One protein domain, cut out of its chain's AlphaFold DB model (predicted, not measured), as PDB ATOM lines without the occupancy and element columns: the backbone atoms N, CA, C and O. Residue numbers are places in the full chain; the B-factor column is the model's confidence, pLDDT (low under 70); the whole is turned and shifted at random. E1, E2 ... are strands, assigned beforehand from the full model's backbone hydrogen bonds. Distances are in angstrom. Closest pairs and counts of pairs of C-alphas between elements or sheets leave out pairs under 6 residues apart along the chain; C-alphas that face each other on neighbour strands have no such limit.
ATOM      1  N   PRO A 494     -21.924 -37.737 -34.486       90.50
ATOM      2  CA  PRO A 494     -22.972 -38.607 -35.010       90.50
ATOM      3  C   PRO A 494     -23.602 -39.471 -33.899       90.50
ATOM      4  O   PRO A 494     -22.884 -39.920 -33.003       90.50
ATOM      5  N   PRO A 495     -24.912 -39.784 -33.963       90.25
ATOM      6  CA  PRO A 495     -25.589 -40.589 -32.937       90.25
ATOM      7  C   PRO A 495     -25.071 -42.033 -32.845       90.25
ATOM      8  O   PRO A 495     -25.078 -42.632 -31.772       90.25
ATOM      9  N   PHE A 496     -24.585 -42.575 -33.965       92.69
ATOM     10  CA  PHE A 496     -24.028 -43.926 -34.070       92.69
ATOM     11  C   PHE A 496     -22.544 -43.892 -34.465       92.69
ATOM     12  O   PHE A 496     -22.091 -44.697 -35.275       92.69
ATOM     13  N   ALA A 497     -21.791 -42.915 -33.943       91.69
ATOM     14  CA  ALA A 497     -20.369 -42.765 -34.241       91.69
ATOM     15  C   ALA A 497     -19.597 -44.061 -33.939       91.69
ATOM     16  O   ALA A 497     -19.671 -44.596 -32.834       91.69
ATOM     17  N   ALA A 498     -18.827 -44.553 -34.906       92.94
ATOM     18  CA  ALA A 498     -18.101 -45.817 -34.830       92.94
ATOM     19  C   ALA A 498     -16.792 -45.746 -35.634       92.94
ATOM     20  O   ALA A 498     -16.610 -44.828 -36.431       92.94
ATOM     21  N   GLY A 499     -15.891 -46.713 -35.435       88.69
ATOM     22  CA  GLY A 499     -14.567 -46.726 -36.068       88.69
ATOM     23  C   GLY A 499     -13.481 -46.052 -35.222       88.69
ATOM     24  O   GLY A 499     -13.574 -46.004 -33.995       88.69
ATOM     25  N   GLU A 500     -12.421 -45.573 -35.875       89.31
ATOM     26  CA  GLU A 500     -11.260 -44.976 -35.202       89.31
ATOM     27  C   GLU A 500     -11.667 -43.767 -34.341       89.31
ATOM     28  O   GLU A 500     -12.363 -42.864 -34.798       89.31
ATOM     29  N   GLY A 501     -11.252 -43.763 -33.072       86.31
ATOM     30  CA  GLY A 501     -11.592 -42.702 -32.118       86.31
ATOM     31  C   GLY A 501     -12.995 -42.792 -31.500       86.31
ATOM     32  O   GLY A 501     -13.331 -41.941 -30.679       86.31
ATOM     33  N   SER A 502     -13.799 -43.811 -31.836       89.19
ATOM     34  CA  SER A 502     -15.081 -44.095 -31.173       89.19
ATOM     35  C   SER A 502     -14.948 -45.171 -30.084       89.19
ATOM     36  O   SER A 502     -14.074 -46.033 -30.139       89.19
ATOM     37  N   SER A 503     -15.851 -45.141 -29.099       89.38
ATOM     38  CA  SER A 503     -16.039 -46.195 -28.091       89.38
ATOM     39  C   SER A 503     -16.995 -47.315 -28.534       89.38
ATOM     40  O   SER A 503     -17.261 -48.233 -27.755       89.38
ATOM     41  N   ALA A 504     -17.533 -47.256 -29.756       94.50
ATOM     42  CA  ALA A 504     -18.395 -48.303 -30.301       94.50
ATOM     43  C   ALA A 504     -17.642 -49.635 -30.454       94.50
ATOM     44  O   ALA A 504     -16.478 -49.678 -30.848       94.50
ATOM     45  N   ASN A 505     -18.333 -50.749 -30.220       94.44
ATOM     46  CA  ASN A 505     -17.784 -52.103 -30.349       94.44
ATOM     47  C   ASN A 505     -17.960 -52.703 -31.759       94.44
ATOM     48  O   ASN A 505     -18.008 -53.922 -31.920       94.44
ATOM     49  N   HIS A 506     -18.083 -51.854 -32.780       93.56
ATOM     50  CA  HIS A 506     -18.244 -52.250 -34.178       93.56
ATOM     51  C   HIS A 506     -17.668 -51.187 -35.125       93.56
ATOM     52  O   HIS A 506     -17.486 -50.030 -34.756       93.56
ATOM     53  N   ALA A 507     -17.436 -51.556 -36.386       92.06
ATOM     54  CA  ALA A 507     -16.823 -50.692 -37.400       92.06
ATOM     55  C   ALA A 507     -17.835 -49.825 -38.189       92.06
ATOM     56  O   ALA A 507     -17.628 -49.553 -39.363       92.06
ATOM     57  N   GLY A 508     -18.942 -49.415 -37.559       94.00
ATOM     58  CA  GLY A 508     -20.013 -48.638 -38.219       94.00
ATOM     59  C   GLY A 508     -21.109 -49.439 -38.935       94.00
ATOM     60  O   GLY A 508     -21.527 -49.054 -40.016       94.00
ATOM     61  N   VAL A 509     -21.598 -50.529 -38.335       95.81
ATOM     62  CA  VAL A 509     -22.702 -51.350 -38.880       95.81
ATOM     63  C   VAL A 509     -24.102 -50.784 -38.603       95.81
ATOM     64  O   VAL A 509     -25.081 -51.311 -39.114       95.81
ATOM     65  N   LEU A 510     -24.210 -49.743 -37.770       96.38
ATOM     66  CA  LEU A 510     -25.485 -49.132 -37.393       96.38
ATOM     67  C   LEU A 510     -25.787 -47.925 -38.284       96.38
ATOM     68  O   LEU A 510     -25.002 -46.976 -38.329       96.38
ATOM     69  N   THR A 511     -26.962 -47.926 -38.908       96.00
ATOM     70  CA  THR A 511     -27.473 -46.831 -39.743       96.00
ATOM     71  C   THR A 511     -28.860 -46.420 -39.266       96.00
ATOM     72  O   THR A 511     -29.663 -47.267 -38.887       96.00
ATOM     73  N   GLY A 512     -29.185 -45.126 -39.287       94.81
ATOM     74  CA  GLY A 512     -30.549 -44.685 -39.005       94.81
ATOM     75  C   GLY A 512     -30.667 -43.245 -38.527       94.81
ATOM     76  O   GLY A 512     -29.805 -42.409 -38.790       94.81
ATOM     77  N   MET A 513     -31.748 -42.966 -37.801       93.94
ATOM     78  CA  MET A 513     -32.083 -41.647 -37.275       93.94
ATOM     79  C   MET A 513     -32.253 -41.700 -35.760       93.94
ATOM     80  O   MET A 513     -32.951 -42.561 -35.229       93.94
ATOM     81  N   GLN A 514     -31.666 -40.726 -35.070       93.38
ATOM     82  CA  GLN A 514     -31.913 -40.482 -33.656       93.38
ATOM     83  C   GLN A 514     -32.300 -39.021 -33.465       93.38
ATOM     84  O   GLN A 514     -31.554 -38.116 -33.841       93.38
ATOM     85  N   THR A 515     -33.473 -38.795 -32.884       92.88
ATOM     86  CA  THR A 515     -33.937 -37.455 -32.537       92.88
ATOM     87  C   THR A 515     -33.630 -37.145 -31.077       92.88
ATOM     88  O   THR A 515     -33.346 -38.022 -30.256       92.88
ATOM     89  N   GLN A 516     -33.673 -35.860 -30.754       90.12
ATOM     90  CA  GLN A 516     -33.659 -35.369 -29.385       90.12
ATOM     91  C   GLN A 516     -34.940 -34.587 -29.149       90.12
ATOM     92  O   GLN A 516     -35.464 -33.949 -30.066       90.12
ATOM     93  N   THR A 517     -35.424 -34.575 -27.924       89.00
ATOM     94  CA  THR A 517     -36.476 -33.650 -27.511       89.00
ATOM     95  C   THR A 517     -35.931 -32.207 -27.465       89.00
ATOM     96  O   THR A 517     -34.743 -31.957 -27.723       89.00
ATOM     97  N   LEU A 518     -36.789 -31.217 -27.201       86.81
ATOM     98  CA  LEU A 518     -36.373 -29.807 -27.125       86.81
ATOM     99  C   LEU A 518     -35.671 -29.460 -25.800       86.81
ATOM    100  O   LEU A 518     -34.837 -28.559 -25.772       86.81
ATOM    101  N   ASP A 519     -35.912 -30.224 -24.740       84.94
ATOM    102  CA  ASP A 519     -35.147 -30.200 -23.486       84.94
ATOM    103  C   ASP A 519     -33.749 -30.828 -23.650       84.94
ATOM    104  O   ASP A 519     -32.818 -30.480 -22.923       84.94
ATOM    105  N   GLY A 520     -33.532 -31.619 -24.706       82.69
ATOM    106  CA  GLY A 520     -32.229 -32.194 -25.061       82.69
ATOM    107  C   GLY A 520     -32.029 -33.632 -24.585       82.69
ATOM    108  O   GLY A 520     -30.904 -34.127 -24.633       82.69
ATOM    109  N   THR A 521     -33.097 -34.304 -24.155       85.69
ATOM    110  CA  THR A 521     -33.093 -35.739 -23.869       85.69
ATOM    111  C   THR A 521     -33.236 -36.554 -25.160       85.69
ATOM    112  O   THR A 521     -33.514 -36.022 -26.243       85.69
ATOM    113  N   ALA A 522     -32.965 -37.859 -25.086       84.88
ATOM    114  CA  ALA A 522     -33.132 -38.752 -26.229       84.88
ATOM    115  C   ALA A 522     -34.619 -38.853 -26.614       84.88
ATOM    116  O   ALA A 522     -35.471 -39.072 -25.756       84.88
ATOM    117  N   GLY A 523     -34.923 -38.689 -27.902       90.62
ATOM    118  CA  GLY A 523     -36.274 -38.813 -28.440       90.62
ATOM    119  C   GLY A 523     -36.522 -40.195 -29.038       90.62
ATOM    120  O   GLY A 523     -36.376 -41.223 -28.378       90.62
ATOM    121  N   SER A 524     -36.878 -40.213 -30.318       95.06
ATOM    122  CA  SER A 524     -37.112 -41.431 -31.090       95.06
ATOM    123  C   SER A 524     -35.826 -41.931 -31.743       95.06
ATOM    124  O   SER A 524     -34.968 -41.145 -32.153       95.06
ATOM    125  N   ARG A 525     -35.723 -43.250 -31.897       95.19
ATOM    126  CA  ARG A 525     -34.644 -43.925 -32.614       95.19
ATOM    127  C   ARG A 525     -35.237 -44.847 -33.667       95.19
ATOM    128  O   ARG A 525     -36.066 -45.690 -33.350       95.19
ATOM    129  N   TRP A 526     -34.762 -44.734 -34.896       96.56
ATOM    130  CA  TRP A 526     -34.895 -45.777 -35.903       96.56
ATOM    131  C   TRP A 526     -33.499 -46.243 -36.272       96.56
ATOM    132  O   TRP A 526     -32.663 -45.416 -36.630       96.56
ATOM    133  N   VAL A 527     -33.234 -47.539 -36.144       97.00
ATOM    134  CA  VAL A 527     -31.915 -48.110 -36.417       97.00
ATOM    135  C   VAL A 527     -32.035 -49.394 -37.228       97.00
ATOM    136  O   VAL A 527     -32.893 -50.236 -36.959       97.00
ATOM    137  N   MET A 528     -31.158 -49.517 -38.217       97.75
ATOM    138  CA  MET A 528     -30.830 -50.731 -38.951       97.75
ATOM    139  C   MET A 528     -29.422 -51.161 -38.535       97.75
ATOM    140  O   MET A 528     -28.521 -50.326 -38.439       97.75
ATOM    141  N   ASP A 529     -29.252 -52.444 -38.248       96.81
ATOM    142  CA  ASP A 529     -27.976 -53.066 -37.907       96.81
ATOM    143  C   ASP A 529     -27.608 -54.061 -39.009       96.81
ATOM    144  O   ASP A 529     -28.259 -55.096 -39.149       96.81
ATOM    145  N   ASP A 530     -26.573 -53.729 -39.779       97.00
ATOM    146  CA  ASP A 530     -26.058 -54.526 -40.897       97.00
ATOM    147  C   ASP A 530     -24.897 -55.447 -40.477       97.00
ATOM    148  O   ASP A 530     -24.096 -55.901 -41.304       97.00
ATOM    149  N   ALA A 531     -24.760 -55.733 -39.179       96.00
ATOM    150  CA  ALA A 531     -23.790 -56.707 -38.705       96.00
ATOM    151  C   ALA A 531     -24.010 -58.071 -39.377       96.00
ATOM    152  O   ALA A 531     -25.119 -58.612 -39.418       96.00
ATOM    153  N   SER A 532     -22.926 -58.658 -39.885       95.56
ATOM    154  CA  SER A 532     -22.980 -59.917 -40.628       95.56
ATOM    155  C   SER A 532     -23.632 -61.034 -39.802       95.56
ATOM    156  O   SER A 532     -23.158 -61.373 -38.721       95.56
ATOM    157  N   GLY A 533     -24.722 -61.604 -40.328       94.69
ATOM    158  CA  GLY A 533     -25.492 -62.667 -39.667       94.69
ATOM    159  C   GLY A 533     -26.364 -62.205 -38.493       94.69
ATOM    160  O   GLY A 533     -26.939 -63.043 -37.812       94.69
ATOM    161  N   GLN A 534     -26.464 -60.896 -38.246       96.56
ATOM    162  CA  GLN A 534     -27.154 -60.308 -37.095       96.56
ATOM    163  C   GLN A 534     -28.038 -59.125 -37.520       96.56
ATOM    164  O   GLN A 534     -28.088 -58.103 -36.837       96.56
ATOM    165  N   LEU A 535     -28.721 -59.263 -38.663       97.25
ATOM    166  CA  LEU A 535     -29.555 -58.203 -39.228       97.25
ATOM    167  C   LEU A 535     -30.712 -57.858 -38.290       97.25
ATOM    168  O   LEU A 535     -31.462 -58.743 -37.865       97.25
ATOM    169  N   ARG A 536     -30.878 -56.571 -37.995       96.00
ATOM    170  CA  ARG A 536     -31.936 -56.080 -37.106       96.00
ATOM    171  C   ARG A 536     -32.458 -54.729 -37.538       96.00
ATOM    172  O   ARG A 536     -31.679 -53.842 -37.864       96.00
ATOM    173  N   HIS A 537     -33.767 -54.547 -37.404       97.62
ATOM    174  CA  HIS A 537     -34.419 -53.241 -37.430       97.62
ATOM    175  C   HIS A 537     -35.071 -52.961 -36.072       97.62
ATOM    176  O   HIS A 537     -35.696 -53.844 -35.487       97.62
ATOM    177  N   GLU A 538     -34.969 -51.732 -35.573       96.94
ATOM    178  CA  GLU A 538     -35.705 -51.297 -34.384       96.94
ATOM    179  C   GLU A 538     -36.257 -49.882 -34.547       96.94
ATOM    180  O   GLU A 538     -35.546 -48.961 -34.952       96.94
ATOM    181  N   LEU A 539     -37.525 -49.722 -34.168       97.38
ATOM    182  CA  LEU A 539     -38.191 -48.449 -33.929       97.38
ATOM    183  C   LEU A 539     -38.391 -48.289 -32.422       97.38
ATOM    184  O   LEU A 539     -39.118 -49.068 -31.812       97.38
ATOM    185  N   GLY A 540     -37.745 -47.293 -31.824       94.75
ATOM    186  CA  GLY A 540     -37.792 -47.002 -30.395       94.75
ATOM    187  C   GLY A 540     -38.256 -45.579 -30.103       94.75
ATOM    188  O   GLY A 540     -37.979 -44.643 -30.859       94.75
ATOM    189  N   ASN A 541     -38.935 -45.413 -28.974       93.44
ATOM    190  CA  ASN A 541     -39.355 -44.135 -28.421       93.44
ATOM    191  C   ASN A 541     -39.029 -44.105 -26.922       93.44
ATOM    192  O   ASN A 541     -39.325 -45.057 -26.201       93.44
ATOM    193  N   SER A 542     -38.417 -43.016 -26.454       91.38
ATOM    194  CA  SER A 542     -38.073 -42.850 -25.040       91.38
ATOM    195  C   SER A 542     -39.295 -42.802 -24.119       91.38
ATOM    196  O   SER A 542     -39.193 -43.198 -22.958       91.38
ATOM    197  N   VAL A 543     -40.466 -42.398 -24.623       91.81
ATOM    198  CA  VAL A 543     -41.721 -42.436 -23.865       91.81
ATOM    199  C   VAL A 543     -42.083 -43.886 -23.545       91.81
ATOM    200  O   VAL A 543     -42.371 -44.697 -24.433       91.81
ATOM    201  N   ALA A 544     -42.064 -44.191 -22.248       92.69
ATOM    202  CA  ALA A 544     -42.311 -45.518 -21.697       92.69
ATOM    203  C   ALA A 544     -41.409 -46.618 -22.288       92.69
ATOM    204  O   ALA A 544     -41.825 -47.773 -22.358       92.69
ATOM    205  N   ASN A 545     -40.205 -46.260 -22.758       92.44
ATOM    206  CA  ASN A 545     -39.248 -47.200 -23.355       92.44
ATOM    207  C   ASN A 545     -39.897 -48.107 -24.426       92.44
ATOM    208  O   ASN A 545     -39.690 -49.322 -24.474       92.44
ATOM    209  N   SER A 546     -40.764 -47.511 -25.248       95.38
ATOM    210  CA  SER A 546     -41.607 -48.244 -26.189       95.38
ATOM    211  C   SER A 546     -40.810 -48.611 -27.437       95.38
ATOM    212  O   SER A 546     -40.254 -47.729 -28.094       95.38
ATOM    213  N   ARG A 547     -40.764 -49.895 -27.802       95.25
ATOM    214  CA  ARG A 547     -40.007 -50.379 -28.963       95.25
ATOM    215  C   ARG A 547     -40.724 -51.466 -29.753       95.25
ATOM    216  O   ARG A 547     -41.389 -52.323 -29.176       95.25
ATOM    217  N   LEU A 548     -40.500 -51.452 -31.065       97.12
ATOM    218  CA  LEU A 548     -40.772 -52.538 -32.000       97.12
ATOM    219  C   LEU A 548     -39.448 -52.936 -32.657       97.12
ATOM    220  O   LEU A 548     -38.879 -52.161 -33.428       97.12
ATOM    221  N   ALA A 549     -38.957 -54.130 -32.344       96.75
ATOM    222  CA  ALA A 549     -37.713 -54.665 -32.883       96.75
ATOM    223  C   ALA A 549     -37.977 -55.940 -33.692       96.75
ATOM    224  O   ALA A 549     -38.830 -56.741 -33.320       96.75
ATOM    225  N   GLN A 550     -37.245 -56.126 -34.790       97.75
ATOM    226  CA  GLN A 550     -37.351 -57.270 -35.696       97.75
ATOM    227  C   GLN A 550     -35.956 -57.772 -36.099       97.75
ATOM    228  O   GLN A 550     -35.045 -56.972 -36.314       97.75
ATOM    229  N   GLY A 551     -35.809 -59.087 -36.263       97.31
ATOM    230  CA  GLY A 551     -34.575 -59.747 -36.685       97.31
ATOM    231  C   GLY A 551     -33.769 -60.253 -35.491       97.31
ATOM    232  O   GLY A 551     -34.328 -60.889 -34.600       97.31
ATOM    233  N   TYR A 552     -32.464 -59.983 -35.482       97.38
ATOM    234  CA  TYR A 552     -31.533 -60.377 -34.422       97.38
ATOM    235  C   TYR A 552     -31.569 -59.372 -33.261       97.38
ATOM    236  O   TYR A 552     -30.911 -58.331 -33.272       97.38
ATOM    237  N   LEU A 553     -32.386 -59.654 -32.251       96.69
ATOM    238  CA  LEU A 553     -32.661 -58.737 -31.152       96.69
ATOM    239  C   LEU A 553     -31.446 -58.631 -30.226       96.69
ATOM    240  O   LEU A 553     -30.956 -59.630 -29.697       96.69
ATOM    241  N   ILE A 554     -30.997 -57.403 -29.975       95.94
ATOM    242  CA  ILE A 554     -29.919 -57.087 -29.031       95.94
ATOM    243  C   ILE A 554     -30.348 -55.959 -28.097       95.94
ATOM    244  O   ILE A 554     -31.267 -55.197 -28.406       95.94
ATOM    245  N   ASP A 555     -29.682 -55.838 -26.954       93.81
ATOM    246  CA  ASP A 555     -29.639 -54.563 -26.236       93.81
ATOM    247  C   ASP A 555     -28.788 -53.538 -27.015       93.81
ATOM    248  O   ASP A 555     -27.890 -53.917 -27.768       93.81
ATOM    249  N   GLN A 556     -29.060 -52.240 -26.864       93.00
ATOM    250  CA  GLN A 556     -28.291 -51.191 -27.544       93.00
ATOM    251  C   GLN A 556     -28.282 -49.875 -26.764       93.00
ATOM    252  O   GLN A 556     -29.311 -49.203 -26.639       93.00
ATOM    253  N   GLN A 557     -27.080 -49.427 -26.399       90.12
ATOM    254  CA  GLN A 557     -26.835 -48.139 -25.751       90.12
ATOM    255  C   GLN A 557     -26.026 -47.230 -26.680       90.12
ATOM    256  O   GLN A 557     -24.839 -47.449 -26.911       90.12
ATOM    257  N   GLY A 558     -26.675 -46.207 -27.246       89.75
ATOM    258  CA  GLY A 558     -26.055 -45.340 -28.253       89.75
ATOM    259  C   GLY A 558     -25.539 -46.142 -29.453       89.75
ATOM    260  O   GLY A 558     -26.313 -46.849 -30.105       89.75
ATOM    261  N   ALA A 559     -24.233 -46.045 -29.707       93.44
ATOM    262  CA  ALA A 559     -23.517 -46.786 -30.745       93.44
ATOM    263  C   ALA A 559     -22.980 -48.157 -30.277       93.44
ATOM    264  O   ALA A 559     -22.264 -48.817 -31.015       93.44
ATOM    265  N   VAL A 560     -23.250 -48.596 -29.045       95.25
ATOM    266  CA  VAL A 560     -22.740 -49.876 -28.529       95.25
ATOM    267  C   VAL A 560     -23.795 -50.966 -28.698       95.25
ATOM    268  O   VAL A 560     -24.925 -50.829 -28.221       95.25
ATOM    269  N   ARG A 561     -23.406 -52.067 -29.350       95.69
ATOM    270  CA  ARG A 561     -24.211 -53.289 -29.490       95.69
ATOM    271  C   ARG A 561     -24.077 -54.130 -28.220       95.69
ATOM    272  O   ARG A 561     -22.963 -54.461 -27.820       95.69
ATOM    273  N   GLY A 562     -25.191 -54.435 -27.569       95.44
ATOM    274  CA  GLY A 562     -25.246 -55.137 -26.288       95.44
ATOM    275  C   GLY A 562     -25.507 -56.639 -26.414       95.44
ATOM    276  O   GLY A 562     -25.210 -57.269 -27.429       95.44
ATOM    277  N   ALA A 563     -26.053 -57.222 -25.344       96.06
ATOM    278  CA  ALA A 563     -26.319 -58.654 -25.255       96.06
ATOM    279  C   ALA A 563     -27.420 -59.104 -26.227       96.06
ATOM    280  O   ALA A 563     -28.387 -58.381 -26.462       96.06
ATOM    281  N   TYR A 564     -27.288 -60.328 -26.739       96.50
ATOM    282  CA  TYR A 564     -28.328 -60.995 -27.519       96.50
ATOM    283  C   TYR A 564     -29.582 -61.232 -26.670       96.50
ATOM    284  O   TYR A 564     -29.492 -61.705 -25.537       96.50
ATOM    285  N   ARG A 565     -30.747 -60.894 -27.227       95.75
ATOM    286  CA  ARG A 565     -32.061 -60.984 -26.575       95.75
ATOM    287  C   ARG A 565     -32.992 -62.005 -27.228       95.75
ATOM    288  O   ARG A 565     -33.962 -62.398 -26.588       95.75
ATOM    289  N   GLY A 566     -32.721 -62.427 -28.462       95.50
ATOM    290  CA  GLY A 566     -33.551 -63.384 -29.196       95.50
ATOM    291  C   GLY A 566     -33.628 -63.090 -30.692       95.50
ATOM    292  O   GLY A 566     -33.018 -62.147 -31.189       95.50
ATOM    293  N   GLU A 567     -34.423 -63.879 -31.398       96.06
ATOM    294  CA  GLU A 567     -34.705 -63.731 -32.827       96.06
ATOM    295  C   GLU A 567     -36.218 -63.634 -33.049       96.06
ATOM    296  O   GLU A 567     -37.002 -64.191 -32.280       96.06
ATOM    297  N   GLY A 568     -36.632 -62.936 -34.107       95.25
ATOM    298  CA  GLY A 568     -38.043 -62.768 -34.463       95.25
ATOM    299  C   GLY A 568     -38.486 -61.319 -34.328       95.25
ATOM    300  O   GLY A 568     -37.878 -60.444 -34.940       95.25
ATOM    301  N   PHE A 569     -39.548 -61.056 -33.563       96.19
ATOM    302  CA  PHE A 569     -39.996 -59.697 -33.262       96.19
ATOM    303  C   PHE A 569     -40.293 -59.519 -31.768       96.19
ATOM    304  O   PHE A 569     -40.715 -60.457 -31.097       96.19
ATOM    305  N   ASP A 570     -40.074 -58.308 -31.264       95.50
ATOM    306  CA  ASP A 570     -40.334 -57.902 -29.879       95.50
ATOM    307  C   ASP A 570     -41.092 -56.569 -29.884       95.50
ATOM    308  O   ASP A 570     -40.625 -55.588 -30.471       95.50
ATOM    309  N   LEU A 571     -42.262 -56.549 -29.241       95.75
ATOM    310  CA  LEU A 571     -43.023 -55.340 -28.938       95.75
ATOM    311  C   LEU A 571     -43.003 -55.156 -27.421       95.75
ATOM    312  O   LEU A 571     -43.636 -55.920 -26.694       95.75
ATOM    313  N   ALA A 572     -42.296 -54.132 -26.950       95.12
ATOM    314  CA  ALA A 572     -42.128 -53.867 -25.527       95.12
ATOM    315  C   ALA A 572     -42.476 -52.413 -25.193       95.12
ATOM    316  O   ALA A 572     -42.196 -51.507 -25.975       95.12
ATOM    317  N   THR A 573     -43.081 -52.198 -24.027       96.62
ATOM    318  CA  THR A 573     -43.344 -50.881 -23.438       96.62
ATOM    319  C   THR A 573     -43.447 -51.032 -21.920       96.62
ATOM    320  O   THR A 573     -43.942 -52.045 -21.429       96.62
TER     321      THR A 573
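What this domain is: This is residues 494 to 573 of the 1114 residues of the protein "Rhs element Vgr protein" of Burkholderia lata (strain ATCC 17760 / DSM 23089 / LMG 22485 / NCIMB 9086 / R18194 / 383) (UniProt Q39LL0). One strongly twisted sheet of five strands runs back and forth as a meander, each strand the antiparallel neighbour of the one before, and its last hairpin, E4 and E5, bends sharply so that part of it folds across one face of the sheet. The stretch from 494 to 509 has no named element and leads into E1. The printed part has 80 residues, 46 of them in strands E1 to E5 in that order along the chain and across the sheet, with no named helix: all strand. It is compact, with a radius of gyration of the C-alphas of 12.4 A, and flat, spanning 34 by 33 by 17 A.

How they stand to each other: Inner strand E3, residues 536 to 541, has E2, residues 522 to 529, as antiparallel neighbour at 174 degrees, with N 525 and O 540 2.8 A apart. E2 bends by 51 degrees at residue 526 and forms a hairpin with edge strand E1, residues 510 to 516, where N 513 and O 526 are 2.9 A apart. E3 also forms a hairpin with E4, residues 546 to 557, where N 539 and O 548 are 2.9 A apart. E4 bends by 134 degrees at residue 551, and its neighbour E5, residues 560 to 572, by 111 degrees at residue 568. This hairpin has N 549 and O 570 2.9 A apart and N 562 and O 555 2.8 A apart. E1 and E5 are apart.

Where its parts are: E1 begins at C-alpha 510 (-25.485, -49.132, -37.393) and is 17.9 A long. E2 measures 19.2 A, E3 16.5 A and the bent E4 14.8 A. E5, 20.0 A, ends at C-alpha 572 (-42.128, -53.867, -25.527).

The domain as a whole: The C-alphas farthest apart, of Asp 519 and Gly 533, are 37.5 A apart. The printed part has no cut and no long link. Its mean pLDDT is 93.7, and no printed residue is under 70.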